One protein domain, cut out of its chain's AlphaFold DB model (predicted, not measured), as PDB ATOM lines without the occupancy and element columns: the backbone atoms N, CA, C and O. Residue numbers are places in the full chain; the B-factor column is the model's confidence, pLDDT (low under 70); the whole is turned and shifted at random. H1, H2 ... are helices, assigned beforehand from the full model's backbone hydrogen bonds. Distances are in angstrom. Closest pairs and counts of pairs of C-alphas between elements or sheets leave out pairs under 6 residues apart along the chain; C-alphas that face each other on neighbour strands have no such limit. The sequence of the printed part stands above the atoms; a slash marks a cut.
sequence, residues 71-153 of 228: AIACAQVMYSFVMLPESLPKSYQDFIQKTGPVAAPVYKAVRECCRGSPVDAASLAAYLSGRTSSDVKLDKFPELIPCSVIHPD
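What this domain is: This is residues 71 to 153 of the 228 residues of an uncharacterized protein of Salvia splendens (UniProt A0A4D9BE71). H3 stands in the middle, with H1 and H2 set at wide angles to each other on one side of it, and H4, the small H5 and a long loop on the other. H1 meets H3 with its last residues while its first six, residues 71 to 76, stick out free; H4 folds back beside H3 as a helical hairpin, and residues 129 to 146 loop out beyond H4 before H5 comes in near H3 and H4. The printed part has 83 residues with five named helices, H1 to H5 in order along the chain, and no named strand; its class is all helix. It is compact, with a radius of gyration of the C-alphas of 13.4 A and spans of 37 by 26 by 22 A.

How they stand to each other: H1, residues 71 to 83, touches H3, residues 104 to 114, with residues 82 to 83 alone. Their closest C-alphas are those of Met 83 and Arg 111, 5.7 A apart, and their lines are about perpendicular, at 88 degrees. H2, residues 90 to 99, is close to H1 but not clearly touching, with the C-alphas of Phe 81 and Gln 93 closest at 6.9 A; their lines, at 72 degrees, are only just about perpendicular. H2 is also close to H3 but not clearly touching, with the C-alphas of Gln 97 and Ala 104 closest at 6.9 A, and about perpendicular to it at 74 degrees. H3 touches H4, residues 121 to 128, where the closest C-alphas, those of Pro 105 and Leu 124, are 6.1 A apart. These two form a helical hairpin, running opposite ways at a steep tilt of 41 degrees. H5, residues 147 to 150, is close to H3 but not clearly touching, with the C-alphas of Val 106 and Ile 150 closest at 6.3 A. H1 and H2 are each apart from H4 and H5. In H1, H2, H3 and H4 every O i to N i+4 pair is within hydrogen-bond range; H5 is too short for such a pair, and its one O i to N i+3 pair is within range.

Where its parts are: H1 begins at C-alpha 71, (9.506, 43.167, 8.193), and measures 18.1 A from first to last C-alpha. H2 measures 14.2 A, and H3 measures 15.6 A from C-alpha 104 at (16.356, 26.429, 22.785). H4 measures 10.2 A. H5, four residues, ends at C-alpha 150, (5.942, 27.241, 23.467).

The domain as a whole: The two C-alphas farthest apart are those of Ala 73 and Ser 133, at 38.0 A. The printed part has no cut. The link from H2 to H3 is tight, and the link from H4 to H5 is long, with 18 residues. The mean pLDDT of the printed part is 79.5, and residue 130 and residues 132 to 143 are under 70.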
ATOM      1  N   ALA A  71      10.271  44.283   7.640       79.19
ATOM      2  CA  ALA A  71       9.506  43.167   8.193       79.19
ATOM      3  C   ALA A  71       9.823  41.841   7.482       79.19
ATOM      4  O   ALA A  71      10.052  40.827   8.143       79.19
ATOM      5  N   ILE A  72       9.905  41.854   6.147       81.94
ATOM      6  CA  ILE A  72      10.272  40.680   5.345       81.94
ATOM      7  C   ILE A  72      11.709  40.250   5.656       81.94
ATOM      8  O   ILE A  72      11.949  39.070   5.896       81.94
ATOM      9  N   ALA A  73      12.662  41.183   5.702       84.12
ATOM     10  CA  ALA A  73      14.046  40.866   6.042       84.12
ATOM     11  C   ALA A  73      14.163  40.261   7.454       84.12
ATOM     12  O   ALA A  73      14.838  39.248   7.636       84.12
ATOM     13  N   CYS A  74      13.458  40.818   8.442       83.81
ATOM     14  CA  CYS A  74      13.401  40.263   9.794       83.81
ATOM     15  C   CYS A  74      12.789  38.858   9.813       83.81
ATOM     16  O   CYS A  74      13.335  37.969  10.468       83.81
ATOM     17  N   ALA A  75      11.702  38.631   9.068       84.75
ATOM     18  CA  ALA A  75      11.091  37.311   8.942       84.75
ATOM     19  C   ALA A  75      12.067  36.287   8.338       84.75
ATOM     20  O   ALA A  75      12.177  35.177   8.852       84.75
ATOM     21  N   GLN A  76      12.833  36.672   7.312       89.69
ATOM     22  CA  GLN A  76      13.853  35.814   6.694       89.69
ATOM     23  C   GLN A  76      14.975  35.439   7.670       89.69
ATOM     24  O   GLN A  76      15.387  34.278   7.735       89.69
ATOM     25  N   VAL A  77      15.452  36.398   8.469       87.19
ATOM     26  CA  VAL A  77      16.486  36.137   9.482       87.19
ATOM     27  C   VAL A  77      15.962  35.195  10.568       87.19
ATOM     28  O   VAL A  77      16.651  34.243  10.931       87.19
ATOM     29  N   MET A  78      14.733  35.409  11.051       88.75
ATOM     30  CA  MET A  78      14.110  34.528  12.046       88.75
ATOM     31  C   MET A  78      13.841  33.125  11.492       88.75
ATOM     32  O   MET A  78      14.099  32.138  12.179       88.75
ATOM     33  N   TYR A  79      13.395  33.016  10.238       89.44
ATOM     34  CA  TYR A  79      13.231  31.728   9.564       89.44
ATOM     35  C   TYR A  79      14.560  30.971   9.475       89.44
ATOM     36  O   TYR A  79      14.634  29.798   9.841       89.44
ATOM     37  N   SER A  80      15.623  31.662   9.054       89.06
ATOM     38  CA  SER A  80      16.962  31.079   8.952       89.06
ATOM     39  C   SER A  80      17.469  30.619  10.320       89.06
ATOM     40  O   SER A  80      17.990  29.519  10.431       89.06
ATOM     41  N   PHE A  81      17.232  31.394  11.384       89.56
ATOM     42  CA  PHE A  81      17.580  31.005  12.755       89.56
ATOM     43  C   PHE A  81      16.895  29.701  13.206       89.56
ATOM     44  O   PHE A  81      17.559  28.841  13.781       89.56
ATOM     45  N   VAL A  82      15.599  29.524  12.925       88.62
ATOM     46  CA  VAL A  82      14.847  28.331  13.361       88.62
ATOM     47  C   VAL A  82      15.146  27.111  12.484       88.62
ATOM     48  O   VAL A  82      15.408  26.022  12.994       88.62
ATOM     49  N   MET A  83      15.109  27.270  11.160       88.19
ATOM     50  CA  MET A  83      15.163  26.142  10.220       88.19
ATOM     51  C   MET A  83      16.593  25.759   9.818       88.19
ATOM     52  O   MET A  83      16.883  24.571   9.608       88.19
ATOM     53  N   LEU A  84      17.496  26.742   9.751       88.31
ATOM     54  CA  LEU A  84      18.884  26.588   9.311       88.31
ATOM     55  C   LEU A  84      19.867  27.359  10.220       88.31
ATOM     56  O   LEU A  84      20.579  28.245   9.751       88.31
ATOM     57  N   PRO A  85      19.964  27.017  11.518       85.25
ATOM     58  CA  PRO A  85      20.873  27.697  12.441       85.25
ATOM     59  C   PRO A  85      22.334  27.688  11.960       85.25
ATOM     60  O   PRO A  85      23.058  28.646  12.200       85.25
ATOM     61  N   GLU A  86      22.750  26.667  11.202       85.56
ATOM     62  CA  GLU A  86      24.106  26.536  10.642       85.56
ATOM     63  C   GLU A  86      24.520  27.686   9.707       85.56
ATOM     64  O   GLU A  86      25.711  27.938   9.540       85.56
ATOM     65  N   SER A  87      23.572  28.406   9.093       87.00
ATOM     66  CA  SER A  87      23.912  29.528   8.209       87.00
ATOM     67  C   SER A  87      24.245  30.816   8.964       87.00
ATOM     68  O   SER A  87      24.737  31.765   8.352       87.00
ATOM     69  N   LEU A  88      23.957  30.890  10.268       84.62
ATOM     70  CA  LEU A  88      24.185  32.087  11.076       84.62
ATOM     71  C   LEU A  88      25.422  31.925  11.969       84.62
ATOM     72  O   LEU A  88      25.643  30.857  12.537       84.62
ATOM     73  N   PRO A  89      26.213  32.992  12.180       83.69
ATOM     74  CA  PRO A  89      27.331  32.948  13.112       83.69
ATOM     75  C   PRO A  89      26.836  32.673  14.539       83.69
ATOM     76  O   PRO A  89      25.842  33.245  14.990       83.69
ATOM     77  N   LYS A  90      27.561  31.823  15.272       83.31
ATOM     78  CA  LYS A  90      27.154  31.330  16.599       83.31
ATOM     79  C   LYS A  90      26.893  32.448  17.614       83.31
ATOM     80  O   LYS A  90      25.916  32.396  18.350       83.31
ATOM     81  N   SER A  91      27.686  33.521  17.566       81.25
ATOM     82  CA  SER A  91      27.487  34.713  18.401       81.25
ATOM     83  C   SER A  91      26.125  35.384  18.189       81.25
ATOM     84  O   SER A  91      25.528  35.887  19.139       81.25
ATOM     85  N   TYR A  92      25.614  35.382  16.957       81.25
ATOM     86  CA  TYR A  92      24.317  35.963  16.629       81.25
ATOM     87  C   TYR A  92      23.163  35.047  17.047       81.25
ATOM     88  O   TYR A  92      22.150  35.526  17.555       81.25
ATOM     89  N   GLN A  93      23.341  33.730  16.921       85.06
ATOM     90  CA  GLN A  93      22.390  32.752  17.455       85.06
ATOM     91  C   GLN A  93      22.258  32.884  18.977       85.06
ATOM     92  O   GLN A  93      21.144  32.978  19.490       85.06
ATOM     93  N   ASP A  94      23.383  32.983  19.693       86.06
ATOM     94  CA  ASP A  94      23.400  33.174  21.147       86.06
ATOM     95  C   ASP A  94      22.725  34.487  21.554       86.06
ATOM     96  O   ASP A  94      22.026  34.548  22.567       86.06
ATOM     97  N   PHE A  95      22.915  35.549  20.768       84.62
ATOM     98  CA  PHE A  95      22.236  36.821  20.986       84.62
ATOM     99  C   PHE A  95      20.713  36.681  20.855       84.62
ATOM    100  O   PHE A  95      19.987  37.097  21.763       84.62
ATOM    101  N   ILE A  96      20.221  36.057  19.778       83.75
ATOM    102  CA  ILE A  96      18.782  35.814  19.585       83.75
ATOM    103  C   ILE A  96      18.241  34.927  20.709       83.75
ATOM    104  O   ILE A  96      17.218  35.248  21.304       83.75
ATOM    105  N   GLN A  97      18.951  33.862  21.078       86.25
ATOM    106  CA  GLN A  97      18.512  32.941  22.124       86.25
ATOM    107  C   GLN A  97      18.463  33.590  23.519       86.25
ATOM    108  O   GLN A  97      17.589  33.252  24.317       86.25
ATOM    109  N   LYS A  98      19.376  34.521  23.828       83.12
ATOM    110  CA  LYS A  98      19.397  35.269  25.104       83.12
ATOM    111  C   LYS A  98      18.336  36.367  25.175       83.12
ATOM    112  O   LYS A  98      17.883  36.736  26.263       83.12
ATOM    113  N   THR A  99      17.994  36.948  24.030       80.12
ATOM    114  CA  THR A  99      17.010  38.034  23.944       80.12
ATOM    115  C   THR A  99      15.590  37.514  23.747       80.12
ATOM    116  O   THR A  99      14.652  38.159  24.216       80.12
ATOM    117  N   GLY A 100      15.442  36.347  23.121       80.50
ATOM    118  CA  GLY A 100      14.176  35.711  22.795       80.50
ATOM    119  C   GLY A 100      13.406  35.181  24.014       80.50
ATOM    120  O   GLY A 100      14.006  34.816  25.027       80.50
ATOM    121  N   PRO A 101      12.065  35.124  23.928       77.94
ATOM    122  CA  PRO A 101      11.202  34.636  25.004       77.94
ATOM    123  C   PRO A 101      11.054  33.105  25.027       77.94
ATOM    124  O   PRO A 101      10.504  32.567  25.982       77.94
ATOM    125  N   VAL A 102      11.503  32.411  23.976       83.25
ATOM    126  CA  VAL A 102      11.340  30.962  23.795       83.25
ATOM    127  C   VAL A 102      12.676  30.253  24.011       83.25
ATOM    128  O   VAL A 102      13.739  30.744  23.628       83.25
ATOM    129  N   ALA A 103      12.629  29.084  24.645       84.12
ATOM    130  CA  ALA A 103      13.818  28.316  24.976       84.12
ATOM    131  C   ALA A 103      14.351  27.492  23.789       84.12
ATOM    132  O   ALA A 103      13.591  27.001  22.957       84.12
ATOM    133  N   ALA A 104      15.664  27.258  23.776       85.38
ATOM    134  CA  ALA A 104      16.356  26.429  22.785       85.38
ATOM    135  C   ALA A 104      15.717  25.047  22.498       85.38
ATOM    136  O   ALA A 104      15.567  24.719  21.317       85.38
ATOM    137  N   PRO A 105      15.301  24.232  23.499       85.38
ATOM    138  CA  PRO A 105      14.685  22.928  23.222       85.38
ATOM    139  C   PRO A 105      13.366  23.043  22.446       85.38
ATOM    140  O   PRO A 105      13.064  22.182  21.625       85.38
ATOM    141  N   VAL A 106      12.618  24.135  22.633       86.12
ATOM    142  CA  VAL A 106      11.374  24.388  21.895       86.12
ATOM    143  C   VAL A 106      11.674  24.698  20.426       86.12
ATOM    144  O   VAL A 106      11.020  24.149  19.545       86.12
ATOM    145  N   TYR A 107      12.695  25.512  20.135       88.19
ATOM    146  CA  TYR A 107      13.110  25.775  18.750       88.19
ATOM    147  C   TYR A 107      13.579  24.505  18.031       88.19
ATOM    148  O   TYR A 107      13.238  24.298  16.865       88.19
ATOM    149  N   LYS A 108      14.314  23.632  18.732       87.88
ATOM    150  CA  LYS A 108      14.736  22.329  18.202       87.88
ATOM    151  C   LYS A 108      13.528  21.440  17.878       87.88
ATOM    152  O   LYS A 108      13.457  20.918  16.771       87.88
ATOM    153  N   ALA A 109      12.554  21.355  18.786       85.81
ATOM    154  CA  ALA A 109      11.326  20.587  18.576       85.81
ATOM    155  C   ALA A 109      10.500  21.107  17.384       85.81
ATOM    156  O   ALA A 109      10.040  20.319  16.561       85.81
ATOM    157  N   VAL A 110      10.354  22.431  17.246       88.00
ATOM    158  CA  VAL A 110       9.667  23.055  16.099       88.00
ATOM    159  C   VAL A 110      10.381  22.720  14.788       88.00
ATOM    160  O   VAL A 110       9.736  22.344  13.812       88.00
ATOM    161  N   ARG A 111      11.716  22.794  14.766       88.12
ATOM    162  CA  ARG A 111      12.517  22.444  13.588       88.12
ATOM    163  C   ARG A 111      12.361  20.972  13.198       88.12
ATOM    164  O   ARG A 111      12.238  20.676  12.012       88.12
ATOM    165  N   GLU A 112      12.399  20.061  14.168       87.44
ATOM    166  CA  GLU A 112      12.232  18.618  13.943       87.44
ATOM    167  C   GLU A 112      10.830  18.304  13.411       87.44
ATOM    168  O   GLU A 112      10.714  17.633  12.385       87.44
ATOM    169  N   CYS A 113       9.796  18.904  14.009       86.44
ATOM    170  CA  CYS A 113       8.413  18.817  13.540       86.44
ATOM    171  C   CYS A 113       8.272  19.287  12.081       86.44
ATOM    172  O   CYS A 113       7.805  18.526  11.235       86.44
ATOM    173  N   CYS A 114       8.769  20.482  11.729       86.81
ATOM    174  CA  CYS A 114       8.672  20.984  10.352       86.81
ATOM    175  C   CYS A 114       9.479  20.165   9.326       86.81
ATOM    176  O   CYS A 114       9.212  20.253   8.130       86.81
ATOM    177  N   ARG A 115      10.480  19.390   9.766       85.81
ATOM    178  CA  ARG A 115      11.277  18.492   8.909       85.81
ATOM    179  C   ARG A 115      10.722  17.064   8.858       85.81
ATOM    180  O   ARG A 115      11.348  16.217   8.223       85.81
ATOM    181  N   GLY A 116       9.618  16.777   9.551       81.50
ATOM    182  CA  GLY A 116       9.086  15.417   9.701       81.50
ATOM    183  C   GLY A 116      10.037  14.468  10.442       81.50
ATOM    184  O   GLY A 116       9.973  13.256  10.259       81.50
ATOM    185  N   SER A 117      10.966  15.010  11.232       82.12
ATOM    186  CA  SER A 117      11.903  14.236  12.051       82.12
ATOM    187  C   SER A 117      11.296  13.977  13.435       82.12
ATOM    188  O   SER A 117      10.513  14.803  13.910       82.12
ATOM    189  N   PRO A 118      11.632  12.853  14.094       81.38
ATOM    190  CA  PRO A 118      11.084  12.548  15.409       81.38
ATOM    191  C   PRO A 118      11.513  13.610  16.422       81.38
ATOM    192  O   PRO A 118      12.699  13.921  16.523       81.38
ATOM    193  N   VAL A 119      10.543  14.148  17.164       81.19
ATOM    194  CA  VAL A 119      10.798  15.171  18.186       81.19
ATOM    195  C   VAL A 119      11.429  14.518  19.413       81.19
ATOM    196  O   VAL A 119      10.910  13.529  19.941       81.19
ATOM    197  N   ASP A 120      12.534  15.084  19.893       80.50
ATOM    198  CA  ASP A 120      13.200  14.644  21.123       80.50
ATOM    199  C   ASP A 120      12.364  14.981  22.378       80.50
ATOM    200  O   ASP A 120      12.578  15.974  23.078       80.50
ATOM    201  N   ALA A 121      11.379  14.127  22.662       77.25
ATOM    202  CA  ALA A 121      10.452  14.282  23.781       77.25
ATOM    203  C   ALA A 121      11.151  14.276  25.154       77.25
ATOM    204  O   ALA A 121      10.618  14.843  26.103       77.25
ATOM    205  N   ALA A 122      12.347  13.686  25.272       78.81
ATOM    206  CA  ALA A 122      13.076  13.609  26.536       78.81
ATOM    207  C   ALA A 122      13.634  14.976  26.962       78.81
ATOM    208  O   ALA A 122      13.446  15.393  28.107       78.81
ATOM    209  N   SER A 123      14.274  15.707  26.040       79.62
ATOM    210  CA  SER A 123      14.773  17.058  26.334       79.62
ATOM    211  C   SER A 123      13.640  18.061  26.545       79.62
ATOM    212  O   SER A 123      13.765  18.972  27.369       79.62
ATOM    213  N   LEU A 124      12.508  17.865  25.864       80.00
ATOM    214  CA  LEU A 124      11.325  18.692  26.058       80.00
ATOM    215  C   LEU A 124      10.639  18.418  27.403       80.00
ATOM    216  O   LEU A 124      10.312  19.360  28.119       80.00
ATOM    217  N   ALA A 125      10.486  17.150  27.789       78.75
ATOM    218  CA  ALA A 125       9.934  16.774  29.087       78.75
ATOM    219  C   ALA A 125      10.797  17.311  30.242       78.75
ATOM    220  O   ALA A 125      10.258  17.871  31.193       78.75
ATOM    221  N   ALA A 126      12.129  17.247  30.118       81.69
ATOM    222  CA  ALA A 126      13.053  17.841  31.088       81.69
ATOM    223  C   ALA A 126      12.944  19.379  31.170       81.69
ATOM    224  O   ALA A 126      13.147  19.966  32.231       81.69
ATOM    225  N   TYR A 127      12.616  20.055  30.062       81.88
ATOM    226  CA  TYR A 127      12.360  21.501  30.057       81.88
ATOM    227  C   TYR A 127      11.021  21.868  30.724       81.88
ATOM    228  O   TYR A 127      10.926  22.910  31.385       81.88
ATOM    229  N   LEU A 128      10.003  21.019  30.552       79.75
ATOM    230  CA  LEU A 128       8.638  21.232  31.041       79.75
ATOM    231  C   LEU A 128       8.446  20.826  32.508       79.75
ATOM    232  O   LEU A 128       7.631  21.441  33.196       79.75
ATOM    233  N   SER A 129       9.222  19.861  33.015       72.88
ATOM    234  CA  SER A 129       9.090  19.320  34.379       72.88
ATOM    235  C   SER A 129       9.250  20.364  35.492       72.88
ATOM    236  O   SER A 129       8.816  20.130  36.614       72.88
ATOM    237  N   GLY A 130       9.852  21.520  35.197       68.19
ATOM    238  CA  GLY A 130       9.988  22.645  36.129       68.19
ATOM    239  C   GLY A 130       9.031  23.819  35.892       68.19
ATOM    240  O   GLY A 130       9.126  24.804  36.619       68.19
ATOM    241  N   ARG A 131       8.166  23.771  34.867       71.12
ATOM    242  CA  ARG A 131       7.357  24.928  34.424       71.12
ATOM    243  C   ARG A 131       5.872  24.641  34.217       71.12
ATOM    244  O   ARG A 131       5.087  25.582  34.168       71.12
ATOM    245  N   THR A 132       5.460  23.381  34.092       62.88
ATOM    246  CA  THR A 132       4.070  23.037  33.754       62.88
ATOM    247  C   THR A 132       3.530  21.939  34.670       62.88
ATOM    248  O   THR A 132       4.197  20.939  34.901       62.88
ATOM    249  N   SER A 133       2.302  22.108  35.178       50.53
ATOM    250  CA  SER A 133       1.601  21.112  36.014       50.53
ATOM    251  C   SER A 133       0.805  20.066  35.218       50.53
ATOM    252  O   SER A 133       0.200  19.182  35.813       50.53
ATOM    253  N   SER A 134       0.759  20.174  33.889       53.81
ATOM    254  CA  SER A 134       0.017  19.269  33.006       53.81
ATOM    255  C   SER A 134       0.981  18.405  32.196       53.81
ATOM    256  O   SER A 134       1.797  18.939  31.449       53.81
ATOM    257  N   ASP A 135       0.849  17.088  32.344       54.25
ATOM    258  CA  ASP A 135       1.547  16.048  31.588       54.25
ATOM    259  C   ASP A 135       1.193  16.164  30.094       54.25
ATOM    260  O   ASP A 135       0.138  15.712  29.642       54.25
ATOM    261  N   VAL A 136       2.017  16.880  29.324       60.50
ATOM    262  CA  VAL A 136       1.799  17.036  27.882       60.50
ATOM    263  C   VAL A 136       2.291  15.762  27.201       60.50
ATOM    264  O   VAL A 136       3.489  15.593  26.977       60.50
ATOM    265  N   LYS A 137       1.362  14.869  26.846       58.97
ATOM    266  CA  LYS A 137       1.648  13.720  25.980       58.97
ATOM    267  C   LYS A 137       2.044  14.226  24.595       58.97
ATOM    268  O   LYS A 137       1.185  14.589  23.797       58.97
ATOM    269  N   LEU A 138       3.346  14.297  24.337       63.38
ATOM    270  CA  LEU A 138       3.873  14.570  23.007       63.38
ATOM    271  C   LEU A 138       4.053  13.248  22.259       63.38
ATOM    272  O   LEU A 138       4.859  12.408  22.662       63.38
ATOM    273  N   ASP A 139       3.327  13.082  21.158       63.22
ATOM    274  CA  ASP A 139       3.597  12.008  20.207       63.22
ATOM    275  C   ASP A 139       4.955  12.223  19.523       63.22
ATOM    276  O   ASP A 139       5.431  13.350  19.383       63.22
ATOM    277  N   LYS A 140       5.593  11.135  19.067       63.16
ATOM    278  CA  LYS A 140       6.907  11.190  18.389       63.16
ATOM    279  C   LYS A 140       6.888  12.014  17.092       63.16
ATOM    280  O   LYS A 140       7.937  12.500  16.679       63.16
ATOM    281  N   PHE A 141       5.712  12.176  16.480       63.69
ATOM    282  CA  PHE A 141       5.488  12.937  15.250       63.69
ATOM    283  C   PHE A 141       4.234  13.815  15.381       63.69
ATOM    284  O   PHE A 141       3.166  13.431  14.909       63.69
ATOM    285  N   PRO A 142       4.322  14.980  16.039       69.69
ATOM    286  CA  PRO A 142       3.208  15.915  16.071       69.69
ATOM    287  C   PRO A 142       3.109  16.661  14.732       69.69
ATOM    288  O   PRO A 142       4.120  17.133  14.210       69.69
ATOM    289  N   GLU A 143       1.895  16.824  14.199       67.06
ATOM    290  CA  GLU A 143       1.644  17.694  13.034       67.06
ATOM    291  C   GLU A 143       1.811  19.185  13.383       67.06
ATOM    292  O   GLU A 143       2.123  20.004  12.519       67.06
ATOM    293  N   LEU A 144       1.636  19.544  14.663       75.69
ATOM    294  CA  LEU A 144       1.802  20.900  15.179       75.69
ATOM    295  C   LEU A 144       2.265  20.878  16.644       75.69
ATOM    296  O   LEU A 144       1.719  20.144  17.466       75.69
ATOM    297  N   ILE A 145       3.238  21.725  16.994       79.62
ATOM    298  CA  ILE A 145       3.673  21.900  18.388       79.62
ATOM    299  C   ILE A 145       2.615  22.706  19.165       79.62
ATOM    300  O   ILE A 145       2.298  23.830  18.764       79.62
ATOM    301  N   PRO A 146       2.084  22.190  20.291       78.19
ATOM    302  CA  PRO A 146       1.051  22.884  21.051       78.19
ATOM    303  C   PRO A 146       1.590  24.138  21.753       78.19
ATOM    304  O   PRO A 146       2.704  24.158  22.280       78.19
ATOM    305  N   CYS A 147       0.756  25.177  21.841       76.94
ATOM    306  CA  CYS A 147       1.091  26.454  22.483       76.94
ATOM    307  C   CYS A 147       1.571  26.302  23.938       76.94
ATOM    308  O   CYS A 147       2.454  27.036  24.376       76.94
ATOM    309  N   SER A 148       1.063  25.299  24.664       75.00
ATOM    310  CA  SER A 148       1.475  24.963  26.036       75.00
ATOM    311  C   SER A 148       2.961  24.618  26.167       75.00
ATOM    312  O   SER A 148       3.539  24.799  27.233       75.00
ATOM    313  N   VAL A 149       3.588  24.140  25.091       78.25
ATOM    314  CA  VAL A 149       5.029  23.854  25.039       78.25
ATOM    315  C   VAL A 149       5.834  25.118  24.731       78.25
ATOM    316  O   VAL A 149       6.945  25.289  25.229       78.25
ATOM    317  N   ILE A 150       5.277  26.011  23.912       80.19
ATOM    318  CA  ILE A 150       5.942  27.241  23.467       80.19
ATOM    319  C   ILE A 150       5.971  28.286  24.588       80.19
ATOM    320  O   ILE A 150       6.958  29.010  24.730       80.19
ATOM    321  N   HIS A 151       4.909  28.357  25.390       78.69
ATOM    322  CA  HIS A 151       4.797  29.285  26.511       78.69
ATOM    323  C   HIS A 151       4.167  28.618  27.747       78.69
ATOM    324  O   HIS A 151       3.007  28.865  28.077       78.69
ATOM    325  N   PRO A 152       4.930  27.786  28.475       75.94
ATOM    326  CA  PRO A 152       4.396  27.027  29.609       75.94
ATOM    327  C   PRO A 152       3.867  27.910  30.752       75.94
ATOM    328  O   PRO A 152       2.968  27.495  31.479       75.94
ATOM    329  N   ASP A 153       4.379  29.137  30.882       75.38
ATOM    330  CA  ASP A 153       4.062  30.050  31.986       75.38
ATOM    331  C   ASP A 153       2.723  30.794  31.806       75.38
ATOM    332  O   ASP A 153       2.181  31.366  32.754       75.38
TER     333      ASP A 153